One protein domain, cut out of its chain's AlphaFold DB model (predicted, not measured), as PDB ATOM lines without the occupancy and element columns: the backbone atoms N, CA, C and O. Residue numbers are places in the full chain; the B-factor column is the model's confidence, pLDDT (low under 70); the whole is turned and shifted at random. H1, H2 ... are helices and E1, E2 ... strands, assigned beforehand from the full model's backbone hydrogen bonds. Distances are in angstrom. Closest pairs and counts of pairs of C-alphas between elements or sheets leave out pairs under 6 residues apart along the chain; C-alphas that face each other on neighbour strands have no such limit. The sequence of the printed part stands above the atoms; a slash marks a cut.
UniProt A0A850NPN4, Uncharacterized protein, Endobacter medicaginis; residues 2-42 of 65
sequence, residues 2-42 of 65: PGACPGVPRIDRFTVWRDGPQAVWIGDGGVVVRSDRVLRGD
ATOM      1  N   PRO A   2     129.300  92.720 185.613       50.69
ATOM      2  CA  PRO A   2     130.095  92.508 186.823       50.69
ATOM      3  C   PRO A   2     131.589  92.527 186.456       50.69
ATOM      4  O   PRO A   2     131.974  91.893 185.475       50.69
ATOM      5  N   GLY A   3     132.404  93.312 187.166       70.00
ATOM      6  CA  GLY A   3     133.846  93.436 186.901       70.00
ATOM      7  C   GLY A   3     134.278  94.538 185.921       70.00
ATOM      8  O   GLY A   3     135.453  94.602 185.576       70.00
ATOM      9  N   ALA A   4     133.381  95.421 185.467       74.44
ATOM     10  CA  ALA A   4     133.792  96.621 184.733       74.44
ATOM     11  C   ALA A   4     134.132  97.761 185.711       74.44
ATOM     12  O   ALA A   4     133.275  98.156 186.497       74.44
ATOM     13  N   CYS A   5     135.350  98.307 185.636       78.19
ATOM     14  CA  CYS A   5     135.730  99.544 186.323       78.19
ATOM     15  C   CYS A   5     135.260 100.752 185.494       78.19
ATOM     16  O   CYS A   5     135.770 100.953 184.386       78.19
ATOM     17  N   PRO A   6     134.294 101.555 185.976       80.44
ATOM     18  CA  PRO A   6     133.840 102.738 185.251       80.44
ATOM     19  C   PRO A   6     134.992 103.726 185.036       80.44
ATOM     20  O   PRO A   6     135.793 103.951 185.938       80.44
ATOM     21  N   GLY A   7     135.082 104.312 183.841       79.44
ATOM     22  CA  GLY A   7     136.087 105.333 183.517       79.44
ATOM     23  C   GLY A   7     137.487 104.809 183.177       79.44
ATOM     24  O   GLY A   7     138.341 105.600 182.791       79.44
ATOM     25  N   VAL A   8     137.732 103.497 183.261       83.81
ATOM     26  CA  VAL A   8     139.022 102.913 182.868       83.81
ATOM     27  C   VAL A   8     139.039 102.651 181.354       83.81
ATOM     28  O   VAL A   8     138.133 101.978 180.850       83.81
ATOM     29  N   PRO A   9     140.053 103.138 180.609       85.94
ATOM     30  CA  PRO A   9     140.212 102.814 179.194       85.94
ATOM     31  C   PRO A   9     140.303 101.300 178.977       85.94
ATOM     32  O   PRO A   9     141.007 100.600 179.703       85.94
ATOM     33  N   ARG A  10     139.618 100.784 177.951       88.94
ATOM     34  CA  ARG A  10     139.604  99.353 177.627       88.94
ATOM     35  C   ARG A  10     140.171  99.120 176.238       88.94
ATOM     36  O   ARG A  10     139.696  99.709 175.275       88.94
ATOM     37  N   ILE A  11     141.133  98.209 176.145       93.06
ATOM     38  CA  ILE A  11     141.611  97.673 174.871       93.06
ATOM     39  C   ILE A  11     140.974  96.298 174.703       93.06
ATOM     40  O   ILE A  11     141.204  95.390 175.499       93.06
ATOM     41  N   ASP A  12     140.140  96.150 173.681       91.81
ATOM     42  CA  ASP A  12     139.525  94.877 173.316       91.81
ATOM     43  C   ASP A  12     139.813  94.501 171.858       91.81
ATOM     44  O   ASP A  12     140.458  95.240 171.111       91.81
ATOM     45  N   ARG A  13     139.314  93.336 171.431       91.81
ATOM     46  CA  ARG A  13     139.511  92.843 170.060       91.81
ATOM     47  C   ARG A  13     139.026  93.814 168.978       91.81
ATOM     48  O   ARG A  13     139.587  93.814 167.888       91.81
ATOM     49  N   PHE A  14     138.006  94.628 169.252       90.88
ATOM     50  CA  PHE A  14     137.481  95.587 168.276       90.88
ATOM     51  C   PHE A  14     138.336  96.849 168.221       90.88
ATOM     52  O   PHE A  14     138.517  97.407 167.142       90.88
ATOM     53  N   THR A  15     138.886  97.259 169.364       92.44
ATOM     54  CA  THR A  15     139.880  98.336 169.458       92.44
ATOM     55  C   THR A  15     141.099  97.995 168.605       92.44
ATOM     56  O   THR A  15     141.467  98.754 167.715       92.44
ATOM     57  N   VAL A  16     141.669  96.800 168.795       93.00
ATOM     58  CA  VAL A  16     142.847  96.353 168.033       93.00
ATOM     59  C   VAL A  16     142.538  96.212 166.540       93.00
ATOM     60  O   VAL A  16     143.335  96.625 165.706       93.00
ATOM     61  N   TRP A  17     141.368  95.676 166.183       90.62
ATOM     62  CA  TRP A  17     140.963  95.539 164.780       90.62
ATOM     63  C   TRP A  17     140.784  96.886 164.067       90.62
ATOM     64  O   TRP A  17     141.202  97.026 162.920       90.62
ATOM     65  N   ARG A  18     140.172  97.879 164.724       90.62
ATOM     66  CA  ARG A  18     139.884  99.191 164.121       90.62
ATOM     67  C   ARG A  18     141.110 100.101 164.069       90.62
ATOM     68  O   ARG A  18     141.333 100.787 163.067       90.62
ATOM     69  N   ASP A  19     141.861 100.115 165.167       92.88
ATOM     70  CA  ASP A  19     142.850 101.151 165.467       92.88
ATOM     71  C   ASP A  19     144.295 100.626 165.433       92.88
ATOM     72  O   ASP A  19     145.239 101.412 165.523       92.88
ATOM     73  N   GLY A  20     144.475  99.314 165.250       91.88
ATOM     74  CA  GLY A  20     145.778  98.673 165.103       91.88
ATOM     75  C   GLY A  20     146.540  98.522 166.427       91.88
ATOM     76  O   GLY A  20     145.921  98.417 167.494       91.88
ATOM     77  N   PRO A  21     147.886  98.481 166.378       95.06
ATOM     78  CA  PRO A  21     148.744  98.429 167.561       95.06
ATOM     79  C   PRO A  21     148.458  99.556 168.558       95.06
ATOM     80  O   PRO A  21     148.186 100.694 168.169       95.06
ATOM     81  N   GLN A  22     148.556  99.232 169.847       96.81
ATOM     82  CA  GLN A  22     148.310 100.153 170.955       96.81
ATOM     83  C   GLN A  22     149.571 100.297 171.807       96.81
ATOM     84  O   GLN A  22     150.235  99.307 172.111       96.81
ATOM     85  N   ALA A  23     149.859 101.522 172.230       96.12
ATOM     86  CA  ALA A  23     150.875 101.845 173.218       96.12
ATOM     87  C   ALA A  23     150.197 102.395 174.477       96.12
ATOM     88  O   ALA A  23     149.259 103.196 174.389       96.12
ATOM     89  N   VAL A  24     150.664 101.940 175.641       95.06
ATOM     90  CA  VAL A  24     150.100 102.287 176.947       95.06
ATOM     91  C   VAL A  24     151.207 102.822 177.843       95.06
ATOM     92  O   VAL A  24     152.224 102.159 178.035       95.06
ATOM     93  N   TRP A  25     150.975 103.997 178.420       94.69
ATOM     94  CA  TRP A  25     151.800 104.573 179.476       94.69
ATOM     95  C   TRP A  25     150.968 104.661 180.750       94.69
ATOM     96  O   TRP A  25     149.814 105.091 180.714       94.69
ATOM     97  N   ILE A  26     151.558 104.242 181.867       94.38
ATOM     98  CA  ILE A  26     150.939 104.258 183.193       94.38
ATOM     99  C   ILE A  26     151.861 105.062 184.104       94.38
ATOM    100  O   ILE A  26     153.047 104.750 184.201       94.38
ATOM    101  N   GLY A  27     151.325 106.092 184.751       93.12
ATOM    102  CA  GLY A  27     152.054 106.909 185.718       93.12
ATOM    103  C   GLY A  27     151.105 107.715 186.599       93.12
ATOM    104  O   GLY A  27     149.890 107.522 186.550       93.12
ATOM    105  N   ASP A  28     151.656 108.648 187.372       92.25
ATOM    106  CA  ASP A  28     150.909 109.405 188.390       92.25
ATOM    107  C   ASP A  28     149.778 110.269 187.805       92.25
ATOM    108  O   ASP A  28     148.774 110.528 188.463       92.25
ATOM    109  N   GLY A  29     149.903 110.673 186.536       89.94
ATOM    110  CA  GLY A  29     148.868 111.394 185.783       89.94
ATOM    111  C   GLY A  29     147.763 110.505 185.197       89.94
ATOM    112  O   GLY A  29     146.898 111.005 184.478       89.94
ATOM    113  N   GLY A  30     147.791 109.197 185.466       89.62
ATOM    114  CA  GLY A  30     146.831 108.219 184.964       89.62
ATOM    115  C   GLY A  30     147.332 107.406 183.768       89.62
ATOM    116  O   GLY A  30     148.527 107.321 183.480       89.62
ATOM    117  N   VAL A  31     146.386 106.758 183.086       92.00
ATOM    118  CA  VAL A  31     146.655 105.876 181.944       92.00
ATOM    119  C   VAL A  31     146.498 106.653 180.642       92.00
ATOM    120  O   VAL A  31     145.422 107.176 180.347       92.00
ATOM    121  N   VAL A  32     147.549 106.668 179.826       92.81
ATOM    122  CA  VAL A  32     147.516 107.225 178.472       92.81
ATOM    123  C   VAL A  32     147.592 106.085 177.471       92.81
ATOM    124  O   VAL A  32     148.513 105.275 177.507       92.81
ATOM    125  N   VAL A  33     146.634 106.047 176.547       94.31
ATOM    126  CA  VAL A  33     146.623 105.103 175.425       94.31
ATOM    127  C   VAL A  33     146.781 105.883 174.119       94.31
ATOM    128  O   VAL A  33     146.148 106.930 173.921       94.31
ATOM    129  N   ARG A  34     147.645 105.396 173.224       95.31
ATOM    130  CA  ARG A  34     147.777 105.886 171.841       95.31
ATOM    131  C   ARG A  34     147.787 104.703 170.886       95.31
ATOM    132  O   ARG A  34     148.402 103.684 171.179       95.31
ATOM    133  N   SER A  35     147.143 104.862 169.738       95.12
ATOM    134  CA  SER A  35     147.144 103.861 168.677       95.12
ATOM    135  C   SER A  35     148.027 104.290 167.512       95.12
ATOM    136  O   SER A  35     148.208 105.487 167.264       95.12
ATOM    137  N   ASP A  36     148.531 103.314 166.762       93.62
ATOM    138  CA  ASP A  36     149.179 103.556 165.467       93.62
ATOM    139  C   ASP A  36     148.275 104.396 164.547       93.62
ATOM    140  O   ASP A  36     148.736 105.355 163.928       93.62
ATOM    141  N   ARG A  37     146.962 104.120 164.541       93.69
ATOM    142  CA  ARG A  37     145.991 104.896 163.759       93.69
ATOM    143  C   ARG A  37     145.974 106.383 164.123       93.69
ATOM    144  O   ARG A  37     145.989 107.213 163.219       93.69
ATOM    145  N   VAL A  38     145.966 106.727 165.414       92.44
ATOM    146  CA  VAL A  38     145.987 108.132 165.873       92.44
ATOM    147  C   VAL A  38     147.254 108.846 165.405       92.44
ATOM    148  O   VAL A  38     147.192 110.009 165.019       92.44
ATOM    149  N   LEU A  39     148.396 108.156 165.404       92.81
ATOM    150  CA  LEU A  39     149.665 108.728 164.945       92.81
ATOM    151  C   LEU A  39     149.696 108.938 163.427       92.81
ATOM    152  O   LEU A  39     150.246 109.928 162.942       92.81
ATOM    153  N   ARG A  40     149.109 108.009 162.669       92.94
ATOM    154  CA  ARG A  40     149.037 108.096 161.208       92.94
ATOM    155  C   ARG A  40     148.046 109.157 160.730       92.94
ATOM    156  O   ARG A  40     148.349 109.846 159.755       92.94
ATOM    157  N   GLY A  41     146.917 109.306 161.421       92.94
ATOM    158  CA  GLY A  41     145.855 110.248 161.069       92.94
ATOM    159  C   GLY A  41     145.232 109.954 159.701       92.94
ATOM    160  O   GLY A  41     145.205 108.807 159.252       92.94
ATOM    161  N   ASP A  42     144.778 111.007 159.021       92.81
ATOM    162  CA  ASP A  42     144.002 110.921 157.771       92.81
ATOM    163  C   ASP A  42     144.863 111.031 156.501       92.81
ATOM    164  O   ASP A  42     144.434 111.546 155.468       92.81
TER     165      ASP A  42
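AT A GLANCE: This is residues 2 to 42 of the 65 residues of an uncharacterized protein of Endobacter medicaginis (UniProt A0A850NPN4). Picture a single strand hairpin, E1 and E2, with a short helix at the end away from its turn on each strand: H1 just before E1 and H2 just after E2. Ahead of H1, residues 2 to 12 form a lead with no named element, and its first part, residues 2 to 7, sticks out free. The printed part has 41 residues, with two named helices and two named strands in the order H1, E1, E2, H2; the sheet has the order E1 - E2 and is antiparallel, and the class is mixed, helices and strands. The whole is loose, with a radius of gyration of the C-alphas of 11.7 A, and flat, spanning 34 by 26 by 13 A.

HOW THE PARTS SIT: Begin at the sheet, where E1, residues 22 to 27, and E2, residues 30 to 35, form a hairpin. The two are antiparallel neighbours, with 164 degrees between their N-to-C directions. Look at C-alphas 22 and 35, which face each other at 4.5 A, and at C-alphas 27 and 30, which face each other at 5.4 A. Between them, N 25 and O 32 are within hydrogen-bond range at 2.9 A, and so are N 34 and O 23 at 3.0 A. Now go outward to H1, residues 13 to 19: its closest C-alpha pair with E1 is Val 16 and Gln 22, 7.3 A apart, and with E2 it is Asp 19 and Ser 35, 6.0 A apart. H2, residues 36 to 40, follows E2 with no residue between them. H1 and H2 only just touch, with 3 pairs of C-alphas within 8 A; the closest C-alphas are those of Asp 19 and Arg 37, 5.2 A apart. In H1 and H2 every O i to N i+4 pair is within hydrogen-bond range.

IN THESE COORDINATES: Find C-alpha 22 at (148.310, 100.153, 170.955); from there E1 runs 16.7 A to C-alpha 27. E2 returns from C-alpha 30 at (146.831, 108.219, 184.964) to C-alpha 35, 16.9 A away. Go back along the chain to C-alpha 13 at (139.511, 92.843, 170.060), where H1 begins; its last C-alpha, 19, is 10.1 A away. H2 runs from Asp 36 to Arg 40, ending with C-alpha 40 at (149.037, 108.096, 161.208).

THE WHOLE: The two C-alphas farthest apart are those of Pro 2 and Asp 42, the first and last printed, at 37.1 A. The printed part has no cut. The links H1 to E1, E1 to E2 and E2 to H2 are tight. The mean pLDDT of the printed part is 89.5, and one residue, Pro 2, is under 70.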